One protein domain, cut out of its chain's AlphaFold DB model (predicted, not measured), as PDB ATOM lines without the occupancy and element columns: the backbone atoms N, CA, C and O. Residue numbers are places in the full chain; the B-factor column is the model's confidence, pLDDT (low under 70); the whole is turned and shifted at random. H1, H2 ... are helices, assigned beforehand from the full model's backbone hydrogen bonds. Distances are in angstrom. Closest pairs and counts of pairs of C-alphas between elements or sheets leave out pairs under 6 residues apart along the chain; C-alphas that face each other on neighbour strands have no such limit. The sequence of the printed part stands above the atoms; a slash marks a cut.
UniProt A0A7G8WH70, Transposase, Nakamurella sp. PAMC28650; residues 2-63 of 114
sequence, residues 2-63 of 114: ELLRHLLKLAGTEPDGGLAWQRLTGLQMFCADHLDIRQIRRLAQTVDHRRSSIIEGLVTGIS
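This is residues 2 to 63 of the 114 residues of the protein "Transposase" of Nakamurella sp. PAMC28650 (UniProt A0A7G8WH70). One long helix, H2, makes the spine of a short rod; H1 packs on it from one side, running back against it, while H3 and H4, one after the other with a turn between them, fold back along another side of it, H3 on its last part and H4 on its first. The link of residues 9 to 16 joins H1 to H2 at the end of the rod where H4 also lies. The printed part has 62 residues with four named helices, in the order H1, H2, H3, H4, and no named strand; the class is all helix. The whole is compact, with a radius of gyration of the C-alphas of 11.5 A, and the C-alphas span 35 by 17 by 16 A.

H1, residues 2 to 8, touches H2, residues 17 to 33, and H2 touches it with residues 20 to 27 alone. Their closest C-alphas are those of Leu 3 and Leu 27, 5.7 A apart, and they run opposite ways at a shallow tilt of 31 degrees, a helical hairpin. H2 is the hub, touching three helices. With residues 28 to 32 alone it touches H3, residues 38 to 49, in a second helical hairpin; the closest C-alphas are those of Cys 31 and Ala 44, 5.8 A apart, and the two run opposite ways at a shallow tilt of 29 degrees. With residues 17 to 21 alone it touches H4, residues 51 to 60; the closest C-alphas, of Ala 20 and Ile 55, are 6.3 A apart. H2 and H4 run opposite ways at a tilt of 36 degrees, only just steep. H3 and H4 are close but not clearly touching, their closest C-alphas, of Val 47 and Ile 54, being 7.9 A apart, and they stand at a steep tilt of 65 degrees. H1 and H4 are close but not clearly touching, with the C-alphas of Leu 8 and Leu 58 closest at 7.7 A. H1 and H3 are apart. In H1, H2, H3 and H4 every O i to N i+4 pair is within hydrogen-bond range.

H1 begins at C-alpha 2, (39.552, -18.724, 40.492). H2 runs 24.8 A from C-alpha 17, (30.670, -26.462, 57.106), to C-alpha 33. H3 measures 16.7 A from first to last C-alpha and H4 14.2 A, ending at C-alpha 60, (35.429, -35.159, 55.537).

The C-alphas of Glu 14 and Asp 36, the two farthest apart, are 34.9 A from each other. The printed part has no cut. The link from H1 to H2 is short, and those from H2 to H3 and from H3 to H4 are tight. The mean pLDDT of the printed part is 89.4, and no printed residue is under 70.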
ATOM      1  N   GLU A   2      38.945 -18.898  39.153       76.81
ATOM      2  CA  GLU A   2      39.552 -18.724  40.492       76.81
ATOM      3  C   GLU A   2      38.638 -19.112  41.666       76.81
ATOM      4  O   GLU A   2      39.100 -19.719  42.625       76.81
ATOM      5  N   LEU A   3      37.327 -18.866  41.576       79.50
ATOM      6  CA  LEU A   3      36.375 -19.231  42.638       79.50
ATOM      7  C   LEU A   3      36.291 -20.745  42.881       79.50
ATOM      8  O   LEU A   3      36.245 -21.188  44.025       79.50
ATOM      9  N   LEU A   4      36.353 -21.550  41.815       84.00
ATOM     10  CA  LEU A   4      36.421 -23.006  41.937       84.00
ATOM     11  C   LEU A   4      37.736 -23.436  42.597       84.00
ATOM     12  O   LEU A   4      37.726 -24.295  43.470       84.00
ATOM     13  N   ARG A   5      38.865 -22.807  42.238       84.00
ATOM     14  CA  ARG A   5      40.148 -23.056  42.914       84.00
ATOM     15  C   ARG A   5      40.083 -22.698  44.398       84.00
ATOM     16  O   ARG A   5      40.579 -23.462  45.216       84.00
ATOM     17  N   HIS A   6      39.465 -21.575  44.758       84.88
ATOM     18  CA  HIS A   6      39.285 -21.166  46.153       84.88
ATOM     19  C   HIS A   6      38.408 -22.128  46.953       84.88
ATOM     20  O   HIS A   6      38.704 -22.363  48.120       84.88
ATOM     21  N   LEU A   7      37.362 -22.687  46.341       86.56
ATOM     22  CA  LEU A   7      36.540 -23.727  46.956       86.56
ATOM     23  C   LEU A   7      37.342 -25.020  47.155       86.56
ATOM     24  O   LEU A   7      37.371 -25.564  48.251       86.56
ATOM     25  N   LEU A   8      38.030 -25.491  46.112       85.12
ATOM     26  CA  LEU A   8      38.791 -26.744  46.162       85.12
ATOM     27  C   LEU A   8      40.000 -26.676  47.103       85.12
ATOM     28  O   LEU A   8      40.384 -27.696  47.663       85.12
ATOM     29  N   LYS A   9      40.576 -25.488  47.320       86.44
ATOM     30  CA  LYS A   9      41.639 -25.264  48.315       86.44
ATOM     31  C   LYS A   9      41.194 -25.528  49.759       86.44
ATOM     32  O   LYS A   9      42.066 -25.685  50.602       86.44
ATOM     33  N   LEU A  10      39.888 -25.570  50.043       85.62
ATOM     34  CA  LEU A  10      39.376 -25.954  51.363       85.62
ATOM     35  C   LEU A  10      39.459 -27.469  51.616       85.62
ATOM     36  O   LEU A  10      39.304 -27.914  52.747       85.62
ATOM     37  N   ALA A  11      39.670 -28.286  50.580       84.00
ATOM     38  CA  ALA A  11      39.770 -29.728  50.756       84.00
ATOM     39  C   ALA A  11      40.999 -30.080  51.613       84.00
ATOM     40  O   ALA A  11      42.118 -29.686  51.288       84.00
ATOM     41  N   GLY A  12      40.792 -30.851  52.684       75.31
ATOM     42  CA  GLY A  12      41.875 -31.292  53.571       75.31
ATOM     43  C   GLY A  12      42.389 -30.223  54.539       75.31
ATOM     44  O   GLY A  12      43.402 -30.456  55.190       75.31
ATOM     45  N   THR A  13      41.712 -29.073  54.648       84.69
ATOM     46  CA  THR A  13      42.007 -28.039  55.657       84.69
ATOM     47  C   THR A  13      41.023 -28.056  56.830       84.69
ATOM     48  O   THR A  13      40.945 -27.063  57.542       84.69
ATOM     49  N   GLU A  14      40.225 -29.123  56.968       80.12
ATOM     50  CA  GLU A  14      39.142 -29.258  57.963       80.12
ATOM     51  C   GLU A  14      38.270 -27.988  58.084       80.12
ATOM     52  O   GLU A  14      38.146 -27.399  59.160       80.12
ATOM     53  N   PRO A  15      37.703 -27.493  56.967       81.06
ATOM     54  CA  PRO A  15      36.917 -26.270  56.985       81.06
ATOM     55  C   PRO A  15      35.626 -26.467  57.784       81.06
ATOM     56  O   PRO A  15      34.976 -27.509  57.684       81.06
ATOM     57  N   ASP A  16      35.192 -25.420  58.486       86.19
ATOM     58  CA  ASP A  16      33.826 -25.377  58.998       86.19
ATOM     59  C   ASP A  16      32.818 -25.512  57.838       86.19
ATOM     60  O   ASP A  16      33.004 -24.956  56.744       86.19
ATOM     61  N   GLY A  17      31.727 -26.238  58.086       85.19
ATOM     62  CA  GLY A  17      30.670 -26.462  57.106       85.19
ATOM     63  C   GLY A  17      30.091 -25.145  56.590       85.19
ATOM     64  O   GLY A  17      29.862 -25.009  55.386       85.19
ATOM     65  N   GLY A  18      29.932 -24.141  57.461       89.19
ATOM     66  CA  GLY A  18      29.447 -22.811  57.088       89.19
ATOM     67  C   GLY A  18      30.335 -22.124  56.048       89.19
ATOM     68  O   GLY A  18      29.836 -21.612  55.041       89.19
ATOM     69  N   LEU A  19      31.657 -22.194  56.222       89.56
ATOM     70  CA  LEU A  19      32.620 -21.638  55.268       89.56
ATOM     71  C   LEU A  19      32.556 -22.350  53.906       89.56
ATOM     72  O   LEU A  19      32.584 -21.690  52.861       89.56
ATOM     73  N   ALA A  20      32.433 -23.681  53.897       90.00
ATOM     74  CA  ALA A  20      32.287 -24.459  52.665       90.00
ATOM     75  C   ALA A  20      30.999 -24.083  51.906       90.00
ATOM     76  O   ALA A  20      31.041 -23.838  50.693       90.00
ATOM     77  N   TRP A  21      29.875 -23.949  52.619       91.62
ATOM     78  CA  TRP A  21      28.604 -23.477  52.059       91.62
ATOM     79  C   TRP A  21      28.722 -22.065  51.479       91.62
ATOM     80  O   TRP A  21      28.287 -21.836  50.349       91.62
ATOM     81  N   GLN A  22      29.343 -21.131  52.202       92.06
ATOM     82  CA  GLN A  22      29.516 -19.751  51.748       92.06
ATOM     83  C   GLN A  22      30.326 -19.678  50.444       92.06
ATOM     84  O   GLN A  22      29.920 -19.000  49.495       92.06
ATOM     85  N   ARG A  23      31.454 -20.397  50.358       90.94
ATOM     86  CA  ARG A  23      32.294 -20.416  49.146       90.94
ATOM     87  C   ARG A  23      31.585 -21.059  47.959       90.94
ATOM     88  O   ARG A  23      31.725 -20.573  46.837       90.94
ATOM     89  N   LEU A  24      30.811 -22.117  48.196       93.19
ATOM     90  CA  LEU A  24      30.031 -22.768  47.149       93.19
ATOM     91  C   LEU A  24      28.907 -21.863  46.627       93.19
ATOM     92  O   LEU A  24      28.698 -21.786  45.419       93.19
ATOM     93  N   THR A  25      28.223 -21.143  47.518       92.50
ATOM     94  CA  THR A  25      27.202 -20.157  47.139       92.50
ATOM     95  C   THR A  25      27.809 -19.024  46.312       92.50
ATOM     96  O   THR A  25      27.267 -18.689  45.265       92.50
ATOM     97  N   GLY A  26      28.975 -18.499  46.705       92.44
ATOM     98  CA  GLY A  26      29.682 -17.482  45.916       92.44
ATOM     99  C   GLY A  26      30.074 -17.968  44.514       92.44
ATOM    100  O   GLY A  26      29.954 -17.226  43.542       92.44
ATOM    101  N   LEU A  27      30.480 -19.237  44.379       91.75
ATOM    102  CA  LEU A  27      30.714 -19.855  43.069       91.75
ATOM    103  C   LEU A  27      29.425 -19.942  42.236       91.75
ATOM    104  O   LEU A  27      29.465 -19.678  41.037       91.75
ATOM    105  N   GLN A  28      28.300 -20.315  42.850       91.75
ATOM    106  CA  GLN A  28      27.014 -20.420  42.154       91.75
ATOM    107  C   GLN A  28      26.478 -19.060  41.698       91.75
ATOM    108  O   GLN A  28      25.994 -18.959  40.576       91.75
ATOM    109  N   MET A  29      26.628 -18.010  42.510       93.94
ATOM    110  CA  MET A  29      26.289 -16.639  42.107       93.94
ATOM    111  C   MET A  29      27.083 -16.207  40.872       93.94
ATOM    112  O   MET A  29      26.493 -15.798  39.881       93.94
ATOM    113  N   PHE A  30      28.402 -16.424  40.873       92.31
ATOM    114  CA  PHE A  30      29.228 -16.151  39.694       92.31
ATOM    115  C   PHE A  30      28.754 -16.928  38.456       92.31
ATOM    116  O   PHE A  30      28.756 -16.409  37.345       92.31
ATOM    117  N   CYS A  31      28.350 -18.189  38.620       93.19
ATOM    118  CA  CYS A  31      27.801 -18.959  37.509       93.19
ATOM    119  C   CYS A  31      26.463 -18.399  36.997       93.19
ATOM    120  O   CYS A  31      26.200 -18.493  35.798       93.19
ATOM    121  N   ALA A  32      25.633 -17.845  37.884       91.88
ATOM    122  CA  ALA A  32      24.356 -17.230  37.537       91.88
ATOM    123  C   ALA A  32      24.538 -15.940  36.713       91.88
ATOM    124  O   ALA A  32      23.776 -15.709  35.777       91.88
ATOM    125  N   ASP A  33      25.590 -15.167  36.989       95.38
ATOM    126  CA  ASP A  33      25.926 -13.943  36.241       95.38
ATOM    127  C   ASP A  33      26.420 -14.221  34.806       95.38
ATOM    128  O   ASP A  33      26.456 -13.323  33.968       95.38
ATOM    129  N   HIS A  34      26.787 -15.471  34.503       93.81
ATOM    130  CA  HIS A  34      27.401 -15.878  33.234       93.81
ATOM    131  C   HIS A  34      26.685 -17.073  32.571       93.81
ATOM    132  O   HIS A  34      27.315 -17.969  31.991       93.81
ATOM    133  N   LEU A  35      25.353 -17.131  32.681       91.25
ATOM    134  CA  LEU A  35      24.536 -18.217  32.114       91.25
ATOM    135  C   LEU A  35      24.480 -18.227  30.578       91.25
ATOM    136  O   LEU A  35      24.146 -19.262  29.985       91.25
ATOM    137  N   ASP A  36      24.820 -17.107  29.944       95.38
ATOM    138  CA  ASP A  36      24.990 -16.959  28.497       95.38
ATOM    139  C   ASP A  36      26.110 -17.874  27.962       95.38
ATOM    140  O   ASP A  36      26.009 -18.436  26.866       95.38
ATOM    141  N   ILE A  37      27.131 -18.145  28.779       95.50
ATOM    142  CA  ILE A  37      28.208 -19.077  28.453       95.50
ATOM    143  C   ILE A  37      27.753 -20.511  28.754       95.50
ATOM    144  O   ILE A  37      27.688 -20.962  29.902       95.50
ATOM    145  N   ARG A  38      27.510 -21.301  27.698       95.81
ATOM    146  CA  ARG A  38      27.043 -22.701  27.799       95.81
ATOM    147  C   ARG A  38      27.873 -23.553  28.770       95.81
ATOM    148  O   ARG A  38      27.312 -24.371  29.500       95.81
ATOM    149  N   GLN A  39      29.194 -23.400  28.755       94.44
ATOM    150  CA  GLN A  39      30.121 -24.146  29.605       94.44
ATOM    151  C   GLN A  39      29.895 -23.834  31.089       94.44
ATOM    152  O   GLN A  39      29.904 -24.755  31.904       94.44
ATOM    153  N   ILE A  40      29.645 -22.566  31.428       94.19
ATOM    154  CA  ILE A  40      29.384 -22.124  32.802       94.19
ATOM    155  C   ILE A  40      28.011 -22.604  33.251       94.19
ATOM    156  O   ILE A  40      27.901 -23.209  34.312       94.19
ATOM    157  N   ARG A  41      26.987 -22.475  32.403       94.56
ATOM    158  CA  ARG A  41      25.656 -23.025  32.688       94.56
ATOM    159  C   ARG A  41      25.696 -24.530  32.988       94.56
ATOM    160  O   ARG A  41      25.100 -24.982  33.962       94.56
ATOM    161  N   ARG A  42      26.439 -25.314  32.198       94.75
ATOM    162  CA  ARG A  42      26.602 -26.761  32.439       94.75
ATOM    163  C   ARG A  42      27.375 -27.051  33.730       94.75
ATOM    164  O   ARG A  42      27.050 -28.007  34.436       94.75
ATOM    165  N   LEU A  43      28.393 -26.245  34.033       92.25
ATOM    166  CA  LEU A  43      29.128 -26.334  35.292       92.25
ATOM    167  C   LEU A  43      28.195 -26.069  36.480       92.25
ATOM    168  O   LEU A  43      28.159 -26.889  37.392       92.25
ATOM    169  N   ALA A  44      27.408 -24.994  36.434       93.56
ATOM    170  CA  ALA A  44      26.453 -24.609  37.471       93.56
ATOM    171  C   ALA A  44      25.480 -25.748  37.792       93.56
ATOM    172  O   ALA A  44      25.380 -26.161  38.945       93.56
ATOM    173  N   GLN A  45      24.867 -26.330  36.753       95.00
ATOM    174  CA  GLN A  45      23.974 -27.490  36.864       95.00
ATOM    175  C   GLN A  45      24.660 -28.694  37.517       95.00
ATOM    176  O   GLN A  45      24.083 -29.373  38.362       95.00
ATOM    177  N   THR A  46      25.909 -28.966  37.135       94.38
ATOM    178  CA  THR A  46      26.665 -30.097  37.688       94.38
ATOM    179  C   THR A  46      26.994 -29.879  39.163       94.38
ATOM    180  O   THR A  46      26.876 -30.806  39.964       94.38
ATOM    181  N   VAL A  47      27.421 -28.666  39.518       92.62
ATOM    182  CA  VAL A  47      27.768 -28.292  40.893       92.62
ATOM    183  C   VAL A  47      26.526 -28.288  41.778       92.62
ATOM    184  O   VAL A  47      26.598 -28.766  42.905       92.62
ATOM    185  N   ASP A  48      25.395 -27.807  41.267       93.38
ATOM    186  CA  ASP A  48      24.122 -27.792  41.987       93.38
ATOM    187  C   ASP A  48      23.638 -29.219  42.284       93.38
ATOM    188  O   ASP A  48      23.430 -29.581  43.441       93.38
ATOM    189  N   HIS A  49      23.630 -30.088  41.268       95.88
ATOM    190  CA  HIS A  49      23.264 -31.497  41.430       95.88
ATOM    191  C   HIS A  49      24.168 -32.254  42.421       95.88
ATOM    192  O   HIS A  49      23.730 -33.208  43.060       95.88
ATOM    193  N   ARG A  50      25.438 -31.854  42.553       91.94
ATOM    194  CA  ARG A  50      26.422 -32.509  43.435       91.94
ATOM    195  C   ARG A  50      26.712 -31.750  44.724       91.94
ATOM    196  O   ARG A  50      27.652 -32.111  45.433       91.94
ATOM    197  N   ARG A  51      25.929 -30.720  45.042       92.19
ATOM    198  CA  ARG A  51      26.178 -29.788  46.147       92.19
ATOM    199  C   ARG A  51      26.494 -30.490  47.464       92.19
ATOM    200  O   ARG A  51      27.534 -30.213  48.057       92.19
ATOM    201  N   SER A  52      25.656 -31.439  47.875       90.94
ATOM    202  CA  SER A  52      25.836 -32.172  49.133       90.94
ATOM    203  C   SER A  52      27.144 -32.964  49.158       90.94
ATOM    204  O   SER A  52      27.918 -32.828  50.099       90.94
ATOM    205  N   SER A  53      27.449 -33.712  48.094       89.94
ATOM    206  CA  SER A  53      28.679 -34.511  48.007       89.94
ATOM    207  C   SER A  53      29.946 -33.656  47.965       89.94
ATOM    208  O   SER A  53      30.987 -34.077  48.459       89.94
ATOM    209  N   ILE A  54      29.883 -32.459  47.371       90.25
ATOM    210  CA  ILE A  54      31.012 -31.519  47.372       90.25
ATOM    211  C   ILE A  54      31.306 -31.072  48.803       90.25
ATOM    212  O   ILE A  54      32.455 -31.107  49.224       90.25
ATOM    213  N   ILE A  55      30.281 -30.678  49.554       89.94
ATOM    214  CA  ILE A  55      30.447 -30.190  50.928       89.94
ATOM    215  C   ILE A  55      30.909 -31.312  51.848       89.94
ATOM    216  O   ILE A  55      31.860 -31.126  52.600       89.94
ATOM    217  N   GLU A  56      30.301 -32.491  51.733       88.81
ATOM    218  CA  GLU A  56      30.726 -33.678  52.469       88.81
ATOM    219  C   GLU A  56      32.191 -34.013  52.173       88.81
ATOM    220  O   GLU A  56      32.971 -34.203  53.101       88.81
ATOM    221  N   GLY A  57      32.610 -34.001  50.904       87.31
ATOM    222  CA  GLY A  57      34.006 -34.241  50.529       87.31
ATOM    223  C   GLY A  57      34.978 -33.173  51.045       87.31
ATOM    224  O   GLY A  57      36.116 -33.493  51.383       87.31
ATOM    225  N   LEU A  58      34.544 -31.913  51.148       87.69
ATOM    226  CA  LEU A  58      35.354 -30.828  51.712       87.69
ATOM    227  C   LEU A  58      35.526 -30.965  53.230       87.69
ATOM    228  O   LEU A  58      36.640 -30.801  53.718       87.69
ATOM    229  N   VAL A  59      34.448 -31.289  53.951       87.75
ATOM    230  CA  VAL A  59      34.448 -31.433  55.417       87.75
ATOM    231  C   VAL A  59      35.154 -32.719  55.849       87.75
ATOM    232  O   VAL A  59      35.973 -32.702  56.759       87.75
ATOM    233  N   THR A  60      34.870 -33.840  55.183       86.12
ATOM    234  CA  THR A  60      35.429 -35.159  55.537       86.12
ATOM    235  C   THR A  60      36.813 -35.414  54.938       86.12
ATOM    236  O   THR A  60      37.493 -36.358  55.335       86.12
ATOM    237  N   GLY A  61      37.215 -34.639  53.926       84.25
ATOM    238  CA  GLY A  61      38.425 -34.889  53.138       84.25
ATOM    239  C   GLY A  61      38.339 -36.116  52.217       84.25
ATOM    240  O   GLY A  61      39.325 -36.462  51.556       84.25
ATOM    241  N   ILE A  62      37.185 -36.790  52.137       84.19
ATOM    242  CA  ILE A  62      36.989 -37.951  51.266       84.19
ATOM    243  C   ILE A  62      36.945 -37.483  49.807       84.19
ATOM    244  O   ILE A  62      36.138 -36.640  49.422       84.19
ATOM    245  N   SER A  63      37.795 -38.071  48.962       81.69
ATOM    246  CA  SER A  63      37.841 -37.769  47.528       81.69
ATOM    247  C   SER A  63      37.728 -39.026  46.667       81.69
ATOM    248  O   SER A  63      38.255 -40.090  46.999       81.69
TER     249      SER A  63